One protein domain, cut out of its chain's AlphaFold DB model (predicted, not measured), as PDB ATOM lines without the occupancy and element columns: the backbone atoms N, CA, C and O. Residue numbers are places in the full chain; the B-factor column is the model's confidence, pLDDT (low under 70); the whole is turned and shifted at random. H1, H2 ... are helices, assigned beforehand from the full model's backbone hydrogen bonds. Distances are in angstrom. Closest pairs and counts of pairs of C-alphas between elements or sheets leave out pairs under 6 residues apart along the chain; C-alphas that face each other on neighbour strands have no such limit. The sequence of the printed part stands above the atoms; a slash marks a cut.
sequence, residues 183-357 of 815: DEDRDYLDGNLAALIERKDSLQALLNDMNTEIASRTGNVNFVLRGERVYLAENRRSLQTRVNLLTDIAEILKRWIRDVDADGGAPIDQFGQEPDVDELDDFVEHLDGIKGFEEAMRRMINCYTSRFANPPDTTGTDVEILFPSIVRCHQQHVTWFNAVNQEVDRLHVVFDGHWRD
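AT A GLANCE: This is residues 183 to 357 of the 815 residues of the protein "Protein kinase domain-containing protein" of Pseudocercospora musae (UniProt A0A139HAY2). What is the main shape? The longest helix, H3, pairs with H2 in one helical hairpin, and H4 with H5 make a second; the two hairpins follow each other along a rod, overlapping where residues 248 to 260 of H3 run beside residues 296 to 307 of H4. Short H1 packs on H3 and H5 near this overlap. What are the figures? The printed part has 175 residues with five named helices, H1 to H5 in chain order, and no named strand; its class is all helix. It is only just extended, close to loose, with a radius of gyration of the C-alphas of 23.8 A and spans of 85 by 33 by 23 A.

IN THESE COORDINATES: Where is the longest helix? H3, residues 223 to 261, is 56.9 A long, with a kink of 26 degrees near residue 236. Where are the others? H2 is residues 193 to 216, 34.8 A; H4 is 280 to 307, 40.7 A; H5 is 323 to 355, 47.0 A, ending at C-alpha 355 (374.283, 339.703, 413.438). H1, residues 183 to 191, is 11.8 A long and begins at C-alpha 183 (343.710, 349.839, 434.960).

HOW THE PARTS SIT: What touches the hub, H3? H2 touches it at a shallow tilt of 26 degrees, opposite ways, closest at the C-alphas of Ile 214 and Arg 229, 5.2 A. H4 touches it at a shallow tilt of 10 degrees, opposite ways, closest at the C-alphas of Trp 256 and Met 300, 5.8 A; they too form a hairpin. H1 only just touches it, with 3 pairs of C-alphas within 8 A, the closest Leu 189 and Leu 253 at 7.4 A. Where is H5? It touches H4 at a shallow tilt of 32 degrees, opposite ways, the C-alphas of Met 297 and Phe 337 being closest at 5.8 A; its residues 325 to 329 alone touch H1, at a steep tilt of 57 degrees, with the C-alphas of Asp 185 and Ser 325 closest at 5.5 A. How do the backbones run? Every O i to N i+4 pair is within hydrogen-bond range in H1, H2 and H5, with 33 of 35 in H3 and 23 of 24 in H4.

THE WHOLE: How large is it? The two C-alphas farthest apart, of Asn 222 and Asp 357, are 85.3 A apart; the printed part has no cut. Which links are long, and where is confidence low? H3 to H4 and H4 to H5 are long links, and pLDDT is under 70 at residues 259 to 274, of which 259 to 261 belong to H3, and at residue 316.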
ATOM      1  N   ASP A 183     344.352 348.621 435.459       81.94
ATOM      2  CA  ASP A 183     343.710 349.839 434.960       81.94
ATOM      3  C   ASP A 183     342.665 350.360 435.953       81.94
ATOM      4  O   ASP A 183     342.654 351.548 436.257       81.94
ATOM      5  N   GLU A 184     341.873 349.475 436.569       83.69
ATOM      6  CA  GLU A 184     340.931 349.864 437.629       83.69
ATOM      7  C   GLU A 184     341.639 350.459 438.853       83.69
ATOM      8  O   GLU A 184     341.182 351.461 439.408       83.69
ATOM      9  N   ASP A 185     342.759 349.871 439.286       86.38
ATOM     10  CA  ASP A 185     343.559 350.432 440.376       86.38
ATOM     11  C   ASP A 185     344.223 351.753 439.969       86.38
ATOM     12  O   ASP A 185     344.240 352.699 440.754       86.38
ATOM     13  N   ARG A 186     344.744 351.852 438.746       84.88
ATOM     14  CA  ARG A 186     345.409 353.045 438.222       84.88
ATOM     15  C   ARG A 186     344.438 354.219 438.109       84.88
ATOM     16  O   ARG A 186     344.746 355.290 438.628       84.88
ATOM     17  N   ASP A 187     343.284 354.019 437.486       84.12
ATOM     18  CA  ASP A 187     342.255 355.049 437.316       84.12
ATOM     19  C   ASP A 187     341.724 355.514 438.672       84.12
ATOM     20  O   ASP A 187     341.524 356.707 438.912       84.12
ATOM     21  N   TYR A 188     341.565 354.576 439.608       85.38
ATOM     22  CA  TYR A 188     341.225 354.903 440.983       85.38
ATOM     23  C   TYR A 188     342.302 355.762 441.665       85.38
ATOM     24  O   TYR A 188     341.969 356.742 442.339       85.38
ATOM     25  N   LEU A 189     343.587 355.435 441.499       88.19
ATOM     26  CA  LEU A 189     344.694 356.214 442.062       88.19
ATOM     27  C   LEU A 189     344.799 357.612 441.434       88.19
ATOM     28  O   LEU A 189     344.977 358.588 442.166       88.19
ATOM     29  N   ASP A 190     344.653 357.721 440.113       85.62
ATOM     30  CA  ASP A 190     344.681 358.993 439.383       85.62
ATOM     31  C   ASP A 190     343.510 359.899 439.792       85.62
ATOM     32  O   ASP A 190     343.710 361.040 440.220       85.62
ATOM     33  N   GLY A 191     342.291 359.349 439.834       84.81
ATOM     34  CA  GLY A 191     341.094 360.063 440.282       84.81
ATOM     35  C   GLY A 191     341.174 360.594 441.720       84.81
ATOM     36  O   GLY A 191     340.449 361.522 442.082       84.81
ATOM     37  N   ASN A 192     342.077 360.055 442.547       85.62
ATOM     38  CA  ASN A 192     342.305 360.500 443.922       85.62
ATOM     39  C   ASN A 192     343.551 361.390 444.097       85.62
ATOM     40  O   ASN A 192     343.762 361.917 445.194       85.62
ATOM     41  N   LEU A 193     344.369 361.606 443.059       87.44
ATOM     42  CA  LEU A 193     345.625 362.356 443.176       87.44
ATOM     43  C   LEU A 193     345.403 363.818 443.591       87.44
ATOM     44  O   LEU A 193     346.121 364.335 444.451       87.44
ATOM     45  N   ALA A 194     344.400 364.485 443.019       84.88
ATOM     46  CA  ALA A 194     344.084 365.871 443.368       84.88
ATOM     47  C   ALA A 194     343.694 366.003 444.851       84.88
ATOM     48  O   ALA A 194     344.237 366.852 445.559       84.88
ATOM     49  N   ALA A 195     342.842 365.097 445.342       83.06
ATOM     50  CA  ALA A 195     342.420 365.057 446.741       83.06
ATOM     51  C   ALA A 195     343.587 364.736 447.696       83.06
ATOM     52  O   ALA A 195     343.688 365.325 448.773       83.06
ATOM     53  N   LEU A 196     344.508 363.849 447.295       85.75
ATOM     54  CA  LEU A 196     345.750 363.567 448.028       85.75
ATOM     55  C   LEU A 196     346.609 364.825 448.201       85.75
ATOM     56  O   LEU A 196     347.072 365.109 449.309       85.75
ATOM     57  N   ILE A 197     346.811 365.581 447.119       86.38
ATOM     58  CA  ILE A 197     347.616 366.809 447.123       86.38
ATOM     59  C   ILE A 197     346.950 367.885 447.983       86.38
ATOM     60  O   ILE A 197     347.605 368.452 448.857       86.38
ATOM     61  N   GLU A 198     345.649 368.115 447.806       85.25
ATOM     62  CA  GLU A 198     344.893 369.091 448.595       85.25
ATOM     63  C   GLU A 198     344.945 368.766 450.094       85.25
ATOM     64  O   GLU A 198     345.177 369.642 450.937       85.25
ATOM     65  N   ARG A 199     344.803 367.483 450.448       84.00
ATOM     66  CA  ARG A 199     344.899 367.035 451.836       84.00
ATOM     67  C   ARG A 199     346.301 367.232 452.402       84.00
ATOM     68  O   ARG A 199     346.430 367.722 453.525       84.00
ATOM     69  N   LYS A 200     347.343 366.877 451.646       88.25
ATOM     70  CA  LYS A 200     348.746 367.107 452.022       88.25
ATOM     71  C   LYS A 200     348.996 368.590 452.298       88.25
ATOM     72  O   LYS A 200     349.563 368.921 453.336       88.25
ATOM     73  N   ASP A 201     348.541 369.473 451.413       87.44
ATOM     74  CA  ASP A 201     348.737 370.921 451.535       87.44
ATOM     75  C   ASP A 201     347.965 371.500 452.728       87.44
ATOM     76  O   ASP A 201     348.517 372.281 453.506       87.44
ATOM     77  N   SER A 202     346.736 371.034 452.960       84.44
ATOM     78  CA  SER A 202     345.932 371.413 454.131       84.44
ATOM     79  C   SER A 202     346.606 371.014 455.450       84.44
ATOM     80  O   SER A 202     346.689 371.806 456.393       84.44
ATOM     81  N   LEU A 203     347.134 369.787 455.528       84.88
ATOM     82  CA  LEU A 203     347.866 369.318 456.706       84.88
ATOM     83  C   LEU A 203     349.223 370.025 456.861       84.88
ATOM     84  O   LEU A 203     349.635 370.300 457.988       84.88
ATOM     85  N   GLN A 204     349.897 370.376 455.765       90.88
ATOM     86  CA  GLN A 204     351.125 371.173 455.793       90.88
ATOM     87  C   GLN A 204     350.866 372.598 456.306       90.88
ATOM     88  O   GLN A 204     351.667 373.117 457.085       90.88
ATOM     89  N   ALA A 205     349.745 373.218 455.928       87.44
ATOM     90  CA  ALA A 205     349.345 374.521 456.451       87.44
ATOM     91  C   ALA A 205     349.110 374.450 457.969       87.44
ATOM     92  O   ALA A 205     349.694 375.224 458.725       87.44
ATOM     93  N   LEU A 206     348.366 373.440 458.434       85.00
ATOM     94  CA  LEU A 206     348.153 373.203 459.865       85.00
ATOM     95  C   LEU A 206     349.470 372.958 460.624       85.00
ATOM     96  O   LEU A 206     349.635 373.399 461.762       85.00
ATOM     97  N   LEU A 207     350.420 372.256 460.006       88.94
ATOM     98  CA  LEU A 207     351.748 372.030 460.570       88.94
ATOM     99  C   LEU A 207     352.534 373.341 460.718       88.94
ATOM    100  O   LEU A 207     353.184 373.547 461.746       88.94
ATOM    101  N   ASN A 208     352.451 374.233 459.731       91.19
ATOM    102  CA  ASN A 208     353.079 375.554 459.770       91.19
ATOM    103  C   ASN A 208     352.457 376.445 460.856       91.19
ATOM    104  O   ASN A 208     353.195 377.070 461.626       91.19
ATOM    105  N   ASP A 209     351.129 376.434 460.981       86.12
ATOM    106  CA  ASP A 209     350.406 377.128 462.054       86.12
ATOM    107  C   ASP A 209     350.883 376.632 463.427       86.12
ATOM    108  O   ASP A 209     351.294 377.420 464.280       86.12
ATOM    109  N   MET A 210     350.938 375.310 463.631       86.38
ATOM    110  CA  MET A 210     351.425 374.736 464.889       86.38
ATOM    111  C   MET A 210     352.892 375.078 465.174       86.38
ATOM    112  O   MET A 210     353.235 375.350 466.325       86.38
ATOM    113  N   ASN A 211     353.767 375.077 464.163       89.50
ATOM    114  CA  ASN A 211     355.165 375.487 464.328       89.50
ATOM    115  C   ASN A 211     355.264 376.949 464.796       89.50
ATOM    116  O   ASN A 211     356.038 377.249 465.707       89.50
ATOM    117  N   THR A 212     354.441 377.830 464.224       88.94
ATOM    118  CA  THR A 212     354.360 379.249 464.599       88.94
ATOM    119  C   THR A 212     353.902 379.412 466.048       88.94
ATOM    120  O   THR A 212     354.535 380.123 466.832       88.94
ATOM    121  N   GLU A 213     352.867 378.676 466.451       84.62
ATOM    122  CA  GLU A 213     352.357 378.712 467.821       84.62
ATOM    123  C   GLU A 213     353.344 378.139 468.854       84.62
ATOM    124  O   GLU A 213     353.429 378.629 469.984       84.62
ATOM    125  N   ILE A 214     354.116 377.112 468.490       84.88
ATOM    126  CA  ILE A 214     355.191 376.578 469.340       84.88
ATOM    127  C   ILE A 214     356.298 377.621 469.508       84.88
ATOM    128  O   ILE A 214     356.796 377.818 470.625       84.88
ATOM    129  N   ALA A 215     356.682 378.296 468.423       86.38
ATOM    130  CA  ALA A 215     357.725 379.315 468.438       86.38
ATOM    131  C   ALA A 215     357.336 380.501 469.335       86.38
ATOM    132  O   ALA A 215     358.110 380.861 470.224       86.38
ATOM    133  N   SER A 216     356.114 381.029 469.202       84.94
ATOM    134  CA  SER A 216     355.628 382.167 470.003       84.94
ATOM    135  C   SER A 216     355.552 381.887 471.511       84.94
ATOM    136  O   SER A 216     355.579 382.811 472.325       84.94
ATOM    137  N   ARG A 217     355.505 380.610 471.910       82.19
ATOM    138  CA  ARG A 217     355.441 380.164 473.315       82.19
ATOM    139  C   ARG A 217     356.781 379.691 473.870       82.19
ATOM    140  O   ARG A 217     356.877 379.338 475.049       82.19
ATOM    141  N   THR A 218     357.821 379.636 473.046       80.56
ATOM    142  CA  THR A 218     359.134 379.144 473.468       80.56
ATOM    143  C   THR A 218     359.821 380.149 474.394       80.56
ATOM    144  O   THR A 218     359.803 381.349 474.157       80.56
ATOM    145  N   GLY A 219     360.395 379.659 475.497       73.81
ATOM    146  CA  GLY A 219     361.030 380.499 476.524       73.81
ATOM    147  C   GLY A 219     360.066 381.102 477.554       73.81
ATOM    148  O   GLY A 219     360.519 381.688 478.534       73.81
ATOM    149  N   ASN A 220     358.750 380.922 477.396       75.38
ATOM    150  CA  ASN A 220     357.777 381.435 478.354       75.38
ATOM    151  C   ASN A 220     357.672 380.537 479.603       75.38
ATOM    152  O   ASN A 220     357.480 379.324 479.503       75.38
ATOM    153  N   VAL A 221     357.775 381.143 480.791       70.44
ATOM    154  CA  VAL A 221     357.685 380.449 482.091       70.44
ATOM    155  C   VAL A 221     356.249 380.295 482.607       70.44
ATOM    156  O   VAL A 221     356.027 379.612 483.606       70.44
ATOM    157  N   ASN A 222     355.262 380.905 481.942       78.31
ATOM    158  CA  ASN A 222     353.852 380.769 482.288       78.31
ATOM    159  C   ASN A 222     353.385 379.317 482.085       78.31
ATOM    160  O   ASN A 222     353.545 378.738 481.010       78.31
ATOM    161  N   PHE A 223     352.775 378.742 483.123       71.62
ATOM    162  CA  PHE A 223     352.341 377.344 483.149       71.62
ATOM    163  C   PHE A 223     351.370 376.979 482.014       71.62
ATOM    164  O   PHE A 223     351.489 375.898 481.441       71.62
ATOM    165  N   VAL A 224     350.451 377.884 481.655       74.31
ATOM    166  CA  VAL A 224     349.455 377.664 480.591       74.31
ATOM    167  C   VAL A 224     350.143 377.588 479.233       74.31
ATOM    168  O   VAL A 224     350.028 376.577 478.545       74.31
ATOM    169  N   LEU A 225     350.936 378.608 478.892       76.06
ATOM    170  CA  LEU A 225     351.646 378.690 477.609       76.06
ATOM    171  C   LEU A 225     352.653 377.544 477.441       76.06
ATOM    172  O   LEU A 225     352.837 377.004 476.350       76.06
ATOM    173  N   ARG A 226     353.277 377.120 478.543       74.19
ATOM    174  CA  ARG A 226     354.148 375.947 478.565       74.19
ATOM    175  C   ARG A 226     353.380 374.651 478.284       74.19
ATOM    176  O   ARG A 226     353.890 373.819 477.534       74.19
ATOM    177  N   GLY A 227     352.198 374.472 478.873       72.88
ATOM    178  CA  GLY A 227     351.335 373.313 478.628       72.88
ATOM    179  C   GLY A 227     350.834 373.247 477.183       72.88
ATOM    180  O   GLY A 227     350.943 372.198 476.551       72.88
ATOM    181  N   GLU A 228     350.409 374.383 476.621       76.69
ATOM    182  CA  GLU A 228     350.039 374.499 475.202       76.69
ATOM    183  C   GLU A 228     351.195 374.110 474.276       76.69
ATOM    184  O   GLU A 228     351.017 373.321 473.350       76.69
ATOM    185  N   ARG A 229     352.410 374.603 474.548       80.00
ATOM    186  CA  ARG A 229     353.595 374.283 473.743       80.00
ATOM    187  C   ARG A 229     353.896 372.784 473.726       80.00
ATOM    188  O   ARG A 229     354.201 372.243 472.667       80.00
ATOM    189  N   VAL A 230     353.828 372.117 474.883       74.81
ATOM    190  CA  VAL A 230     354.044 370.661 474.976       74.81
ATOM    191  C   VAL A 230     352.966 369.918 474.188       74.81
ATOM    192  O   VAL A 230     353.297 369.056 473.382       74.81
ATOM    193  N   TYR A 231     351.697 370.302 474.349       76.31
ATOM    194  CA  TYR A 231     350.584 369.721 473.600       76.31
ATOM    195  C   TYR A 231     350.770 369.845 472.075       76.31
ATOM    196  O   TYR A 231     350.609 368.865 471.344       76.31
ATOM    197  N   LEU A 232     351.143 371.031 471.588       79.88
ATOM    198  CA  LEU A 232     351.373 371.276 470.163       79.88
ATOM    199  C   LEU A 232     352.577 370.482 469.641       79.88
ATOM    200  O   LEU A 232     352.496 369.884 468.570       79.88
ATOM    201  N   ALA A 233     353.673 370.418 470.402       78.44
ATOM    202  CA  ALA A 233     354.886 369.706 470.002       78.44
ATOM    203  C   ALA A 233     354.675 368.191 469.819       78.44
ATOM    204  O   ALA A 233     355.278 367.604 468.918       78.44
ATOM    205  N   GLU A 234     353.797 367.570 470.613       74.69
ATOM    206  CA  GLU A 234     353.405 366.163 470.435       74.69
ATOM    207  C   GLU A 234     352.654 365.937 469.122       74.69
ATOM    208  O   GLU A 234     353.013 365.085 468.305       74.69
ATOM    209  N   ASN A 235     351.608 366.734 468.899       76.31
ATOM    210  CA  ASN A 235     350.748 366.590 467.730       76.31
ATOM    211  C   ASN A 235     351.475 366.966 466.431       76.31
ATOM    212  O   ASN A 235     351.214 366.371 465.386       76.31
ATOM    213  N   ARG A 236     352.454 367.875 466.507       85.25
ATOM    214  CA  ARG A 236     353.371 368.222 465.416       85.25
ATOM    215  C   ARG A 236     354.096 367.000 464.859       85.25
ATOM    216  O   ARG A 236     354.198 366.872 463.645       85.25
ATOM    217  N   ARG A 237     354.589 366.092 465.715       78.25
ATOM    218  CA  ARG A 237     355.316 364.885 465.271       78.25
ATOM    219  C   ARG A 237     354.400 363.951 464.481       78.25
ATOM    220  O   ARG A 237     354.762 363.530 463.391       78.25
ATOM    221  N   SER A 238     353.208 363.674 465.013       75.94
ATOM    222  CA  SER A 238     352.212 362.832 464.338       75.94
ATOM    223  C   SER A 238     351.752 363.438 463.009       75.94
ATOM    224  O   SER A 238     351.640 362.722 462.014       75.94
ATOM    225  N   LEU A 239     351.539 364.758 462.968       81.31
ATOM    226  CA  LEU A 239     351.156 365.446 461.741       81.31
ATOM    227  C   LEU A 239     352.278 365.432 460.698       81.31
ATOM    228  O   LEU A 239     352.009 365.158 459.534       81.31
ATOM    229  N   GLN A 240     353.527 365.660 461.112       87.81
ATOM    230  CA  GLN A 240     354.686 365.587 460.223       87.81
ATOM    231  C   GLN A 240     354.796 364.212 459.558       87.81
ATOM    232  O   GLN A 240     355.000 364.141 458.351       87.81
ATOM    233  N   THR A 241     354.618 363.121 460.311       84.12
ATOM    234  CA  THR A 241     354.631 361.764 459.742       84.12
ATOM    235  C   THR A 241     353.545 361.582 458.678       84.12
ATOM    236  O   THR A 241     353.829 361.037 457.617       84.12
ATOM    237  N   ARG A 242     352.324 362.085 458.917       83.62
ATOM    238  CA  ARG A 242     351.224 362.027 457.934       83.62
ATOM    239  C   ARG A 242     351.518 362.849 456.680       83.62
ATOM    240  O   ARG A 242     351.273 362.375 455.578       83.62
ATOM    241  N   VAL A 243     352.059 364.056 456.842       88.38
ATOM    242  CA  VAL A 243     352.450 364.922 455.719       88.38
ATOM    243  C   VAL A 243     353.549 364.272 454.883       88.38
ATOM    244  O   VAL A 243     353.454 364.286 453.658       88.38
ATOM    245  N   ASN A 244     354.553 363.665 455.522       90.38
ATOM    246  CA  ASN A 244     355.616 362.950 454.818       90.38
ATOM    247  C   ASN A 244     355.038 361.779 454.012       90.38
ATOM    248  O   ASN A 244     355.259 361.720 452.810       90.38
ATOM    249  N   LEU A 245     354.202 360.936 454.633       89.19
ATOM    250  CA  LEU A 245     353.554 359.805 453.958       89.19
ATOM    251  C   LEU A 245     352.729 360.245 452.736       89.19
ATOM    252  O   LEU A 245     352.843 359.653 451.666       89.19
ATOM    253  N   LEU A 246     351.916 361.298 452.874       89.44
ATOM    254  CA  LEU A 246     351.126 361.846 451.766       89.44
ATOM    255  C   LEU A 246     352.006 362.446 450.663       89.44
ATOM    256  O   LEU A 246     351.670 362.335 449.486       89.44
ATOM    257  N   THR A 247     353.122 363.073 451.036       92.62
ATOM    258  CA  THR A 247     354.096 363.623 450.085       92.62
ATOM    259  C   THR A 247     354.737 362.501 449.278       92.62
ATOM    260  O   THR A 247     354.705 362.553 448.051       92.62
ATOM    261  N   ASP A 248     355.219 361.458 449.954       92.62
ATOM    262  CA  ASP A 248     355.836 360.295 449.318       92.62
ATOM    263  C   ASP A 248     354.859 359.603 448.356       92.62
ATOM    264  O   ASP A 248     355.203 359.339 447.203       92.62
ATOM    265  N   ILE A 249     353.611 359.376 448.787       91.50
ATOM    266  CA  ILE A 249     352.559 358.785 447.946       91.50
ATOM    267  C   ILE A 249     352.259 359.665 446.728       91.50
ATOM    268  O   ILE A 249     352.218 359.161 445.606       91.50
ATOM    269  N   ALA A 250     352.072 360.974 446.913       90.75
ATOM    270  CA  ALA A 250     351.773 361.878 445.805       90.75
ATOM    271  C   ALA A 250     352.917 361.930 444.779       90.75
ATOM    272  O   ALA A 250     352.668 362.008 443.576       90.75
ATOM    273  N   GLU A 251     354.171 361.879 445.227       88.50
ATOM    274  CA  GLU A 251     355.336 361.827 444.342       88.50
ATOM    275  C   GLU A 251     355.428 360.512 443.563       88.50
ATOM    276  O   GLU A 251     355.721 360.536 442.365       88.50
ATOM    277  N   ILE A 252     355.128 359.382 444.211       90.56
ATOM    278  CA  ILE A 252     355.042 358.069 443.558       90.56
ATOM    279  C   ILE A 252     353.983 358.099 442.458       90.56
ATOM    280  O   ILE A 252     354.297 357.790 441.310       90.56
ATOM    281  N   LEU A 253     352.763 358.539 442.773       88.81
ATOM    282  CA  LEU A 253     351.663 358.567 441.807       88.81
ATOM    283  C   LEU A 253     351.941 359.518 440.640       88.81
ATOM    284  O   LEU A 253     351.785 359.123 439.487       88.81
ATOM    285  N   LYS A 254     352.452 360.729 440.903       85.75
ATOM    286  CA  LYS A 254     352.881 361.663 439.842       85.75
ATOM    287  C   LYS A 254     353.920 361.037 438.919       85.75
ATOM    288  O   LYS A 254     353.895 361.276 437.712       85.75
ATOM    289  N   ARG A 255     354.861 360.273 439.485       81.94
ATOM    290  CA  ARG A 255     355.892 359.590 438.707       81.94
ATOM    291  C   ARG A 255     355.293 358.490 437.840       81.94
ATOM    292  O   ARG A 255     355.666 358.395 436.678       81.94
ATOM    293  N   TRP A 256     354.401 357.686 438.408       82.75
ATOM    294  CA  TRP A 256     353.749 356.586 437.709       82.75
ATOM    295  C   TRP A 256     352.865 357.086 436.567       82.75
ATOM    296  O   TRP A 256     353.054 356.644 435.446       82.75
ATOM    297  N   ILE A 257     351.991 358.065 436.807       76.88
ATOM    298  CA  ILE A 257     351.112 358.630 435.766       76.88
ATOM    299  C   ILE A 257     351.941 359.192 434.603       76.88
ATOM    300  O   ILE A 257     351.717 358.851 433.445       76.88
ATOM    301  N   ARG A 258     352.981 359.980 434.905       72.31
ATOM    302  CA  ARG A 258     353.833 360.580 433.872       72.31
ATOM    303  C   ARG A 258     354.592 359.551 433.036       72.31
ATOM    304  O   ARG A 258     354.705 359.725 431.829       72.31
ATOM    305  N   ASP A 259     355.182 358.545 433.677       64.12
ATOM    306  CA  ASP A 259     356.032 357.573 432.983       64.12
ATOM    307  C   ASP A 259     355.194 356.494 432.247       64.12
ATOM    308  O   ASP A 259     355.766 355.772 431.439       64.12
ATOM    309  N   VAL A 260     353.868 356.413 432.462       61.69
ATOM    310  CA  VAL A 260     352.961 355.502 431.725       61.69
ATOM    311  C   VAL A 260     352.201 356.203 430.579       61.69
ATOM    312  O   VAL A 260     351.913 355.558 429.576       61.69
ATOM    313  N   ASP A 261     351.914 357.510 430.661       46.69
ATOM    314  CA  ASP A 261     351.170 358.241 429.606       46.69
ATOM    315  C   ASP A 261     352.029 358.764 428.443       46.69
ATOM    316  O   ASP A 261     351.495 359.170 427.410       46.69
ATOM    317  N   ALA A 262     353.355 358.777 428.587       39.62
ATOM    318  CA  ALA A 262     354.250 359.409 427.618       39.62
ATOM    319  C   ALA A 262     354.370 358.671 426.267       39.62
ATOM    320  O   ALA A 262     354.745 359.315 425.291       39.62
ATOM    321  N   ASP A 263     354.015 357.383 426.194       40.34
ATOM    322  CA  ASP A 263     354.273 356.531 425.016       40.34
ATOM    323  C   ASP A 263     353.007 355.873 424.420       40.34
ATOM    324  O   ASP A 263     353.097 354.863 423.732       40.34
ATOM    325  N   GLY A 264     351.815 356.453 424.621       39.56
ATOM    326  CA  GLY A 264     350.649 356.139 423.781       39.56
ATOM    327  C   GLY A 264     350.171 354.677 423.789       39.56
ATOM    328  O   GLY A 264     350.097 354.057 422.739       39.56
ATOM    329  N   GLY A 265     349.750 354.175 424.953       42.09
ATOM    330  CA  GLY A 265     348.602 353.262 425.078       42.09
ATOM    331  C   GLY A 265     348.718 351.828 424.539       42.09
ATOM    332  O   GLY A 265     348.178 351.530 423.482       42.09
ATOM    333  N   ALA A 266     349.286 350.924 425.342       41.50
ATOM    334  CA  ALA A 266     348.733 349.612 425.733       41.50
ATOM    335  C   ALA A 266     349.752 348.905 426.653       41.50
ATOM    336  O   ALA A 266     350.958 349.101 426.474       41.50
ATOM    337  N   PRO A 267     349.329 348.092 427.637       45.09
ATOM    338  CA  PRO A 267     350.243 347.190 428.328       45.09
ATOM    339  C   PRO A 267     350.897 346.265 427.294       45.09
ATOM    340  O   PRO A 267     350.196 345.613 426.526       45.09
ATOM    341  N   ILE A 268     352.228 346.168 427.287       49.31
ATOM    342  CA  ILE A 268     352.941 345.068 426.618       49.31
ATOM    343  C   ILE A 268     352.743 343.814 427.494       49.31
ATOM    344  O   ILE A 268     353.671 343.309 428.115       49.31
ATOM    345  N   ASP A 269     351.498 343.378 427.680       42.22
ATOM    346  CA  ASP A 269     351.176 342.071 428.263       42.22
ATOM    347  C   ASP A 269     351.182 340.970 427.190       42.22
ATOM    348  O   ASP A 269     351.263 339.782 427.505       42.22
ATOM    349  N   GLN A 270     351.202 341.381 425.924       50.22
ATOM    350  CA  GLN A 270     351.482 340.569 424.756       50.22
ATOM    351  C   GLN A 270     352.617 341.266 424.007       50.22
ATOM    352  O   GLN A 270     352.382 342.220 423.267       50.22
ATOM    353  N   PHE A 271     353.864 340.839 424.238       59.66
ATOM    354  CA  PHE A 271     354.945 341.118 423.289       59.66
ATOM    355  C   PHE A 271     354.395 340.725 421.911       59.66
ATOM    356  O   PHE A 271     353.970 339.583 421.752       59.66
ATOM    357  N   GLY A 272     354.215 341.708 421.023       57.78
ATOM    358  CA  GLY A 272     353.424 341.573 419.795       57.78
ATOM    359  C   GLY A 272     353.999 340.562 418.798       57.78
ATOM    360  O   GLY A 272     354.733 339.649 419.161       57.78
ATOM    361  N   GLN A 273     353.670 340.715 417.509       62.34
ATOM    362  CA  GLN A 273     354.359 339.947 416.464       62.34
ATOM    363  C   GLN A 273     355.875 340.097 416.626       62.34
ATOM    364  O   GLN A 273     356.375 341.209 416.800       62.34
ATOM    365  N   GLU A 274     356.568 338.960 416.617       69.88
ATOM    366  CA  GLU A 274     358.019 338.892 416.748       69.88
ATOM    367  C   GLU A 274     358.664 339.741 415.644       69.88
ATOM    368  O   GLU A 274     358.289 339.567 414.480       69.88
ATOM    369  N   PRO A 275     359.568 340.683 415.983       81.75
ATOM    370  CA  PRO A 275     360.264 341.446 414.960       81.75
ATOM    371  C   PRO A 275     361.101 340.482 414.120       81.75
ATOM    372  O   PRO A 275     361.797 339.623 414.671       81.75
ATOM    373  N   ASP A 276     361.037 340.627 412.800       85.69
ATOM    374  CA  ASP A 276     361.897 339.855 411.915       85.69
ATOM    375  C   ASP A 276     363.349 340.308 412.121       85.69
ATOM    376  O   ASP A 276     363.667 341.493 412.012       85.69
ATOM    377  N   VAL A 277     364.231 339.367 412.464       86.56
ATOM    378  CA  VAL A 277     365.653 339.660 412.681       86.56
ATOM    379  C   VAL A 277     366.341 340.075 411.380       86.56
ATOM    380  O   VAL A 277     367.338 340.796 411.443       86.56
ATOM    381  N   ASP A 278     365.794 339.680 410.228       84.81
ATOM    382  CA  ASP A 278     366.291 340.061 408.907       84.81
ATOM    383  C   ASP A 278     365.940 341.531 408.572       84.81
ATOM    384  O   ASP A 278     366.677 342.205 407.846       84.81
ATOM    385  N   GLU A 279     364.878 342.090 409.169       87.06
ATOM    386  CA  GLU A 279     364.500 343.508 409.067       87.06
ATOM    387  C   GLU A 279     365.156 344.336 410.188       87.06
ATOM    388  O   GLU A 279     364.520 344.818 411.125       87.06
ATOM    389  N   LEU A 280     366.477 344.515 410.086       84.12
ATOM    390  CA  LEU A 280     367.322 345.091 411.141       84.12
ATOM    391  C   LEU A 280     366.838 346.442 411.713       84.12
ATOM    392  O   LEU A 280     366.953 346.675 412.916       84.12
ATOM    393  N   ASP A 281     366.335 347.350 410.873       77.88
ATOM    394  CA  ASP A 281     365.829 348.660 411.315       77.88
ATOM    395  C   ASP A 281     364.598 348.507 412.234       77.88
ATOM    396  O   ASP A 281     364.548 349.121 413.305       77.88
ATOM    397  N   ASP A 282     363.657 347.642 411.852       80.81
ATOM    398  CA  ASP A 282     362.419 347.370 412.588       80.81
ATOM    399  C   ASP A 282     362.716 346.587 413.873       80.81
ATOM    400  O   ASP A 282     362.173 346.891 414.940       80.81
ATOM    401  N   PHE A 283     363.659 345.641 413.811       87.94
ATOM    402  CA  PHE A 283     364.161 344.924 414.980       87.94
ATOM    403  C   PHE A 283     364.770 345.875 416.023       87.94
ATOM    404  O   PHE A 283     364.462 345.782 417.216       87.94
ATOM    405  N   VAL A 284     365.623 346.814 415.590       82.56
ATOM    406  CA  VAL A 284     366.252 347.805 416.480       82.56
ATOM    407  C   VAL A 284     365.214 348.755 417.073       82.56
ATOM    408  O   VAL A 284     365.272 349.034 418.273       82.56
ATOM    409  N   GLU A 285     364.252 349.232 416.278       77.12
ATOM    410  CA  GLU A 285     363.169 350.095 416.761       77.12
ATOM    411  C   GLU A 285     362.305 349.384 417.812       77.12
ATOM    412  O   GLU A 285     362.031 349.947 418.878       77.12
ATOM    413  N   HIS A 286     361.952 348.121 417.563       81.38
ATOM    414  CA  HIS A 286     361.206 347.286 418.499       81.38
ATOM    415  C   HIS A 286     361.963 347.091 419.822       81.38
ATOM    416  O   HIS A 286     361.421 347.341 420.904       81.38
ATOM    417  N   LEU A 287     363.242 346.709 419.750       84.25
ATOM    418  CA  LEU A 287     364.088 346.513 420.927       84.25
ATOM    419  C   LEU A 287     364.275 347.812 421.728       84.25
ATOM    420  O   LEU A 287     364.205 347.791 422.959       84.25
ATOM    421  N   ASP A 288     364.486 348.953 421.065       77.44
ATOM    422  CA  ASP A 288     364.617 350.257 421.729       77.44
ATOM    423  C   ASP A 288     363.310 350.707 422.401       77.44
ATOM    424  O   ASP A 288     363.354 351.344 423.462       77.44
ATOM    425  N   GLY A 289     362.154 350.349 421.831       75.25
ATOM    426  CA  GLY A 289     360.843 350.510 422.463       75.25
ATOM    427  C   GLY A 289     360.738 349.718 423.770       75.25
ATOM    428  O   GLY A 289     360.429 350.289 424.821       75.25
ATOM    429  N   ILE A 290     361.097 348.430 423.739       77.69
ATOM    430  CA  ILE A 290     361.079 347.546 424.918       77.69
ATOM    431  C   ILE A 290     362.072 348.020 425.990       77.69
ATOM    432  O   ILE A 290     361.705 348.125 427.162       77.69
ATOM    433  N   LYS A 291     363.306 348.385 425.618       79.94
ATOM    434  CA  LYS A 291     364.300 348.966 426.545       79.94
ATOM    435  C   LYS A 291     363.816 350.287 427.145       79.94
ATOM    436  O   LYS A 291     364.076 350.590 428.312       79.94
ATOM    437  N   GLY A 292     363.089 351.088 426.366       73.69
ATOM    438  CA  GLY A 292     362.446 352.304 426.847       73.69
ATOM    439  C   GLY A 292     361.413 352.045 427.940       73.69
ATOM    440  O   GLY A 292     361.409 352.741 428.961       73.69
ATOM    441  N   PHE A 293     360.600 351.011 427.750       75.44
ATOM    442  CA  PHE A 293     359.627 350.548 428.730       75.44
ATOM    443  C   PHE A 293     360.297 349.929 429.973       75.44
ATOM    444  O   PHE A 293     359.904 350.243 431.100       75.44
ATOM    445  N   GLU A 294     361.373 349.147 429.802       81.00
ATOM    446  CA  GLU A 294     362.217 348.633 430.897       81.00
ATOM    447  C   GLU A 294     362.715 349.780 431.793       81.00
ATOM    448  O   GLU A 294     362.629 349.723 433.024       81.00
ATOM    449  N   GLU A 295     363.221 350.852 431.177       79.19
ATOM    450  CA  GLU A 295     363.732 352.023 431.883       79.19
ATOM    451  C   GLU A 295     362.619 352.769 432.637       79.19
ATOM    452  O   GLU A 295     362.815 353.179 433.786       79.19
ATOM    453  N   ALA A 296     361.439 352.918 432.028       73.81
ATOM    454  CA  ALA A 296     360.271 353.508 432.678       73.81
ATOM    455  C   ALA A 296     359.858 352.712 433.923       73.81
ATOM    456  O   ALA A 296     359.793 353.283 435.018       73.81
ATOM    457  N   MET A 297     359.711 351.391 433.791       79.94
ATOM    458  CA  MET A 297     359.387 350.497 434.906       79.94
ATOM    459  C   MET A 297     360.434 350.571 436.015       79.94
ATOM    460  O   MET A 297     360.092 350.730 437.190       79.94
ATOM    461  N   ARG A 298     361.724 350.572 435.660       84.06
ATOM    462  CA  ARG A 298     362.819 350.724 436.624       84.06
ATOM    463  C   ARG A 298     362.703 352.020 437.421       84.06
ATOM    464  O   ARG A 298     362.886 352.018 438.637       84.06
ATOM    465  N   ARG A 299     362.394 353.141 436.764       81.38
ATOM    466  CA  ARG A 299     362.230 354.443 437.435       81.38
ATOM    467  C   ARG A 299     361.012 354.456 438.351       81.38
ATOM    468  O   ARG A 299     361.102 355.007 439.447       81.38
ATOM    469  N   MET A 300     359.908 353.843 437.936       82.25
ATOM    470  CA  MET A 300     358.689 353.716 438.737       82.25
ATOM    471  C   MET A 300     358.909 352.850 439.984       82.25
ATOM    472  O   MET A 300     358.534 353.266 441.083       82.25
ATOM    473  N   ILE A 301     359.590 351.710 439.834       87.25
ATOM    474  CA  ILE A 301     359.985 350.810 440.930       87.25
ATOM    475  C   ILE A 301     360.937 351.525 441.888       87.25
ATOM    476  O   ILE A 301     360.667 351.570 443.084       87.25
ATOM    477  N   ASN A 302     362.002 352.153 441.380       88.12
ATOM    478  CA  ASN A 302     362.972 352.882 442.204       88.12
ATOM    479  C   ASN A 302     362.329 354.051 442.962       88.12
ATOM    480  O   ASN A 302     362.692 354.337 444.104       88.12
ATOM    481  N   CYS A 303     361.369 354.744 442.342       86.94
ATOM    482  CA  CYS A 303     360.621 355.820 442.990       86.94
ATOM    483  C   CYS A 303     359.855 355.308 444.217       86.94
ATOM    484  O   CYS A 303     359.910 355.943 445.272       86.94
ATOM    485  N   TYR A 304     359.203 354.149 444.084       91.56
ATOM    486  CA  TYR A 304     358.488 353.493 445.171       91.56
ATOM    487  C   TYR A 304     359.447 352.979 446.250       91.56
ATOM    488  O   TYR A 304     359.310 353.350 447.411       91.56
ATOM    489  N   THR A 305     360.460 352.191 445.886       91.25
ATOM    490  CA  THR A 305     361.357 351.530 446.852       91.25
ATOM    491  C   THR A 305     362.252 352.505 447.616       91.25
ATOM    492  O   THR A 305     362.559 352.266 448.781       91.25
ATOM    493  N   SER A 306     362.644 353.631 447.006       89.00
ATOM    494  CA  SER A 306     363.422 354.679 447.691       89.00
ATOM    495  C   SER A 306     362.637 355.409 448.785       89.00
ATOM    496  O   SER A 306     363.241 355.894 449.739       89.00
ATOM    497  N   ARG A 307     361.307 355.470 448.666       89.06
ATOM    498  CA  ARG A 307     360.407 356.065 449.669       89.06
ATOM    499  C   ARG A 307     359.904 355.020 450.659       89.06
ATOM    500  O   ARG A 307     359.855 355.270 451.860       89.06
ATOM    501  N   PHE A 308     359.599 353.824 450.164       90.12
ATOM    502  CA  PHE A 308     359.089 352.697 450.933       90.12
ATOM    503  C   PHE A 308     360.013 351.490 450.791       90.12
ATOM    504  O   PHE A 308     359.721 350.535 450.076       90.12
ATOM    505  N   ALA A 309     361.126 351.519 451.527       82.69
ATOM    506  CA  ALA A 309     361.990 350.345 451.662       82.69
ATOM    507  C   ALA A 309     361.246 349.169 452.327       82.69
ATOM    508  O   ALA A 309     361.517 348.011 452.029       82.69
ATOM    509  N   ASN A 310     360.287 349.482 453.204       82.44
ATOM    510  CA  ASN A 310     359.300 348.557 453.752       82.44
ATOM    511  C   ASN A 310     357.906 349.197 453.650       82.44
ATOM    512  O   ASN A 310     357.822 350.430 453.706       82.44
ATOM    513  N   PRO A 311     356.819 348.403 453.552       78.75
ATOM    514  CA  PRO A 311     355.465 348.939 453.591       78.75
ATOM    515  C   PRO A 311     355.242 349.779 454.865       78.75
ATOM    516  O   PRO A 311     355.472 349.272 455.967       78.75
ATOM    517  N   PRO A 312     354.832 351.054 454.743       85.50
ATOM    518  CA  PRO A 312     354.505 351.884 455.892       85.50
ATOM    519  C   PRO A 312     353.240 351.364 456.584       85.50
ATOM    520  O   PRO A 312     352.321 350.861 455.936       85.50
ATOM    521  N   ASP A 313     353.162 351.531 457.905       83.06
ATOM    522  CA  ASP A 313     351.904 351.338 458.627       83.06
ATOM    523  C   ASP A 313     350.940 352.477 458.266       83.06
ATOM    524  O   ASP A 313     351.179 353.644 458.588       83.06
ATOM    525  N   THR A 314     349.867 352.132 457.559       83.94
ATOM    526  CA  THR A 314     348.837 353.078 457.110       83.94
ATOM    527  C   THR A 314     347.567 353.016 457.955       83.94
ATOM    528  O   THR A 314     346.619 353.755 457.678       83.94
ATOM    529  N   THR A 315     347.548 352.204 459.015       80.00
ATOM    530  CA  THR A 315     346.378 352.011 459.877       80.00
ATOM    531  C   THR A 315     345.939 353.334 460.511       80.00
ATOM    532  O   THR A 315     346.716 354.012 461.189       80.00
ATOM    533  N   GLY A 316     344.680 353.726 460.312       69.69
ATOM    534  CA  GLY A 316     344.117 354.968 460.840       69.69
ATOM    535  C   GLY A 316     344.607 356.249 460.152       69.69
ATOM    536  O   GLY A 316     344.419 357.337 460.708       69.69
ATOM    537  N   THR A 317     345.242 356.151 458.979       76.50
ATOM    538  CA  THR A 317     345.704 357.303 458.180       76.50
ATOM    539  C   THR A 317     344.723 357.663 457.059       76.50
ATOM    540  O   THR A 317     343.807 356.907 456.746       76.50
ATOM    541  N   ASP A 318     344.919 358.821 456.414       74.75
ATOM    542  CA  ASP A 318     344.066 359.280 455.304       74.75
ATOM    543  C   ASP A 318     344.160 358.386 454.049       74.75
ATOM    544  O   ASP A 318     343.328 358.504 453.157       74.75
ATOM    545  N   VAL A 319     345.162 357.502 453.978       82.62
ATOM    546  CA  VAL A 319     345.462 356.653 452.812       82.62
ATOM    547  C   VAL A 319     345.236 355.166 453.066       82.62
ATOM    548  O   VAL A 319     345.478 354.372 452.164       82.62
ATOM    549  N   GLU A 320     344.751 354.779 454.250       82.50
ATOM    550  CA  GLU A 320     344.538 353.377 454.650       82.50
ATOM    551  C   GLU A 320     343.779 352.562 453.589       82.50
ATOM    552  O   GLU A 320     344.146 351.432 453.282       82.50
ATOM    553  N   ILE A 321     342.753 353.162 452.978       81.19
ATOM    554  CA  ILE A 321     341.893 352.502 451.984       81.19
ATOM    555  C   ILE A 321     342.545 352.456 450.594       81.19
ATOM    556  O   ILE A 321     342.322 351.522 449.828       81.19
ATOM    557  N   LEU A 322     343.350 353.461 450.251       85.00
ATOM    558  CA  LEU A 322     343.943 353.614 448.920       85.00
ATOM    559  C   LEU A 322     345.291 352.884 448.794       85.00
ATOM    560  O   LEU A 322     345.664 352.440 447.708       85.00
ATOM    561  N   PHE A 323     346.008 352.703 449.906       88.25
ATOM    562  CA  PHE A 323     347.334 352.088 449.932       88.25
ATOM    563  C   PHE A 323     347.394 350.661 449.345       88.25
ATOM    564  O   PHE A 323     348.350 350.369 448.625       88.25
ATOM    565  N   PRO A 324     346.395 349.775 449.545       88.44
ATOM    566  CA  PRO A 324     346.381 348.461 448.901       88.44
ATOM    567  C   PRO A 324     346.439 348.510 447.366       88.44
ATOM    568  O   PRO A 324     347.103 347.665 446.770       88.44
ATOM    569  N   SER A 325     345.794 349.495 446.727       88.31
ATOM    570  CA  SER A 325     345.874 349.698 445.270       88.31
ATOM    571  C   SER A 325     347.281 350.109 444.838       88.31
ATOM    572  O   SER A 325     347.802 349.576 443.864       88.31
ATOM    573  N   ILE A 326     347.956 350.969 445.615       91.06
ATOM    574  CA  ILE A 326     349.363 351.333 445.367       91.06
ATOM    575  C   ILE A 326     350.248 350.080 445.395       91.06
ATOM    576  O   ILE A 326     351.067 349.879 444.499       91.06
ATOM    577  N   VAL A 327     350.071 349.217 446.400       91.12
ATOM    578  CA  VAL A 327     350.851 347.978 446.526       91.12
ATOM    579  C   VAL A 327     350.604 347.042 445.340       91.12
ATOM    580  O   VAL A 327     351.564 346.491 444.803       91.12
ATOM    581  N   ARG A 328     349.350 346.884 444.889       89.50
ATOM    582  CA  ARG A 328     349.022 346.057 443.714       89.50
ATOM    583  C   ARG A 328     349.621 346.614 442.424       89.50
ATOM    584  O   ARG A 328     350.257 345.853 441.699       89.50
ATOM    585  N   CYS A 329     349.512 347.920 442.172       88.06
ATOM    586  CA  CYS A 329     350.158 348.557 441.021       88.06
ATOM    587  C   CYS A 329     351.678 348.361 441.045       88.06
ATOM    588  O   CYS A 329     352.250 347.947 440.041       88.06
ATOM    589  N   HIS A 330     352.325 348.579 442.195       91.25
ATOM    590  CA  HIS A 330     353.764 348.354 442.332       91.25
ATOM    591  C   HIS A 330     354.146 346.898 442.038       91.25
ATOM    592  O   HIS A 330     355.095 346.645 441.296       91.25
ATOM    593  N   GLN A 331     353.393 345.937 442.581       90.50
ATOM    594  CA  GLN A 331     353.620 344.517 442.322       90.50
ATOM    595  C   GLN A 331     353.465 344.188 440.831       90.50
ATOM    596  O   GLN A 331     354.263 343.421 440.293       90.50
ATOM    597  N   GLN A 332     352.486 344.791 440.153       86.56
ATOM    598  CA  GLN A 332     352.308 344.634 438.714       86.56
ATOM    599  C   GLN A 332     353.484 345.226 437.923       86.56
ATOM    600  O   GLN A 332     353.987 344.569 437.014       86.56
ATOM    601  N   HIS A 333     353.987 346.408 438.301       88.56
ATOM    602  CA  HIS A 333     355.191 346.997 437.694       88.56
ATOM    603  C   HIS A 333     356.409 346.089 437.848       88.56
ATOM    604  O   HIS A 333     357.176 345.940 436.903       88.56
ATOM    605  N   VAL A 334     356.581 345.449 439.010       90.50
ATOM    606  CA  VAL A 334     357.659 344.472 439.241       90.50
ATOM    607  C   VAL A 334     357.493 343.242 438.347       90.50
ATOM    608  O   VAL A 334     358.470 342.784 437.754       90.50
ATOM    609  N   THR A 335     356.271 342.724 438.202       87.81
ATOM    610  CA  THR A 335     355.972 341.607 437.292       87.81
ATOM    611  C   THR A 335     356.324 341.962 435.847       87.81
ATOM    612  O   THR A 335     357.059 341.215 435.202       87.81
ATOM    613  N   TRP A 336     355.874 343.120 435.354       85.12
ATOM    614  CA  TRP A 336     356.206 343.591 434.007       85.12
ATOM    615  C   TRP A 336     357.698 343.838 433.830       85.12
ATOM    616  O   TRP A 336     358.259 343.414 432.830       85.12
ATOM    617  N   PHE A 337     358.365 344.451 434.806       86.94
ATOM    618  CA  PHE A 337     359.807 344.671 434.751       86.94
ATOM    619  C   PHE A 337     360.574 343.356 434.587       86.94
ATOM    620  O   PHE A 337     361.489 343.273 433.773       86.94
ATOM    621  N   ASN A 338     360.185 342.305 435.312       88.38
ATOM    622  CA  ASN A 338     360.808 340.990 435.181       88.38
ATOM    623  C   ASN A 338     360.538 340.348 433.812       88.38
ATOM    624  O   ASN A 338     361.468 339.806 433.221       88.38
ATOM    625  N   ALA A 339     359.308 340.437 433.298       84.12
ATOM    626  CA  ALA A 339     358.961 339.918 431.975       84.12
ATOM    627  C   ALA A 339     359.716 340.654 430.854       84.12
ATOM    628  O   ALA A 339     360.305 340.026 429.983       84.12
ATOM    629  N   VAL A 340     359.775 341.985 430.920       83.31
ATOM    630  CA  VAL A 340     360.494 342.836 429.960       83.31
ATOM    631  C   VAL A 340     361.994 342.563 429.997       83.31
ATOM    632  O   VAL A 340     362.616 342.466 428.948       83.31
ATOM    633  N   ASN A 341     362.579 342.380 431.184       88.00
ATOM    634  CA  ASN A 341     363.984 341.989 431.309       88.00
ATOM    635  C   ASN A 341     364.281 340.672 430.586       88.00
ATOM    636  O   ASN A 341     365.287 340.581 429.890       88.00
ATOM    637  N   GLN A 342     363.413 339.668 430.758       88.75
ATOM    638  CA  GLN A 342     363.556 338.379 430.080       88.75
ATOM    639  C   GLN A 342     363.434 338.530 428.563       88.75
ATOM    640  O   GLN A 342     364.195 337.898 427.836       88.75
ATOM    641  N   GLU A 343     362.530 339.388 428.090       86.94
ATOM    642  CA  GLU A 343     362.359 339.629 426.658       86.94
ATOM    643  C   GLU A 343     363.539 340.384 426.037       86.94
ATOM    644  O   GLU A 343     364.019 339.995 424.977       86.94
ATOM    645  N   VAL A 344     364.079 341.404 426.713       88.50
ATOM    646  CA  VAL A 344     365.311 342.084 426.277       88.50
ATOM    647  C   VAL A 344     366.465 341.087 426.179       88.50
ATOM    648  O   VAL A 344     367.184 341.081 425.182       88.50
ATOM    649  N   ASP A 345     366.624 340.210 427.176       91.62
ATOM    650  CA  ASP A 345     367.660 339.174 427.152       91.62
ATOM    651  C   ASP A 345     367.431 338.172 426.000       91.62
ATOM    652  O   ASP A 345     368.389 337.786 425.329       91.62
ATOM    653  N   ARG A 346     366.177 337.791 425.715       91.25
ATOM    654  CA  ARG A 346     365.820 336.924 424.577       91.25
ATOM    655  C   ARG A 346     366.164 337.579 423.238       91.25
ATOM    656  O   ARG A 346     366.827 336.950 422.415       91.25
ATOM    657  N   LEU A 347     365.755 338.830 423.025       90.25
ATOM    658  CA  LEU A 347     366.029 339.580 421.797       90.25
ATOM    659  C   LEU A 347     367.527 339.827 421.607       90.25
ATOM    660  O   LEU A 347     368.021 339.724 420.487       90.25
ATOM    661  N   HIS A 348     368.280 340.064 422.686       92.75
ATOM    662  CA  HIS A 348     369.739 340.106 422.605       92.75
ATOM    663  C   HIS A 348     370.312 338.789 422.077       92.75
ATOM    664  O   HIS A 348     371.173 338.841 421.213       92.75
ATOM    665  N   VAL A 349     369.831 337.628 422.536       92.56
ATOM    666  CA  VAL A 349     370.291 336.318 422.034       92.56
ATOM    667  C   VAL A 349     369.946 336.121 420.555       92.56
ATOM    668  O   VAL A 349     370.786 335.629 419.805       92.56
ATOM    669  N   VAL A 350     368.741 336.516 420.124       91.56
ATOM    670  CA  VAL A 350     368.321 336.439 418.711       91.56
ATOM    671  C   VAL A 350     369.221 337.306 417.831       91.56
ATOM    672  O   VAL A 350     369.765 336.821 416.840       91.56
ATOM    673  N   PHE A 351     369.442 338.559 418.232       92.56
ATOM    674  CA  PHE A 351     370.335 339.472 417.528       92.56
ATOM    675  C   PHE A 351     371.773 338.948 417.490       92.56
ATOM    676  O   PHE A 351     372.409 338.959 416.441       92.56
ATOM    677  N   ASP A 352     372.279 338.463 418.625       91.56
ATOM    678  CA  ASP A 352     373.646 337.962 418.752       91.56
ATOM    679  C   ASP A 352     373.899 336.744 417.858       91.56
ATOM    680  O   ASP A 352     374.946 336.637 417.225       91.56
ATOM    681  N   GLY A 353     372.919 335.843 417.767       90.00
ATOM    682  CA  GLY A 353     373.007 334.660 416.918       90.00
ATOM    683  C   GLY A 353     373.006 334.972 415.420       90.00
ATOM    684  O   GLY A 353     373.585 334.202 414.658       90.00
ATOM    685  N   HIS A 354     372.373 336.074 415.006       89.50
ATOM    686  CA  HIS A 354     372.232 336.432 413.595       89.50
ATOM    687  C   HIS A 354     373.276 337.458 413.123       89.50
ATOM    688  O   HIS A 354     373.881 337.265 412.077       89.50
ATOM    689  N   TRP A 355     373.530 338.523 413.890       88.06
ATOM    690  CA  TRP A 355     374.283 339.703 413.438       88.06
ATOM    691  C   TRP A 355     375.674 339.879 414.079       88.06
ATOM    692  O   TRP A 355     376.408 340.787 413.686       88.06
ATOM    693  N   ARG A 356     376.064 339.069 415.083       86.31
ATOM    694  CA  ARG A 356     377.321 339.292 415.836       86.31
ATOM    695  C   ARG A 356     378.582 338.990 415.024       86.31
ATOM    696  O   ARG A 356     379.570 339.715 415.155       86.31
ATOM    697  N   ASP A 357     378.578 337.909 414.248       86.38
ATOM    698  CA  ASP A 357     379.737 337.479 413.460       86.38
ATOM    699  C   ASP A 357     379.718 338.130 412.072       86.38
ATOM    700  O   ASP A 357     379.227 337.561 411.100       86.38
TER     701      ASP A 357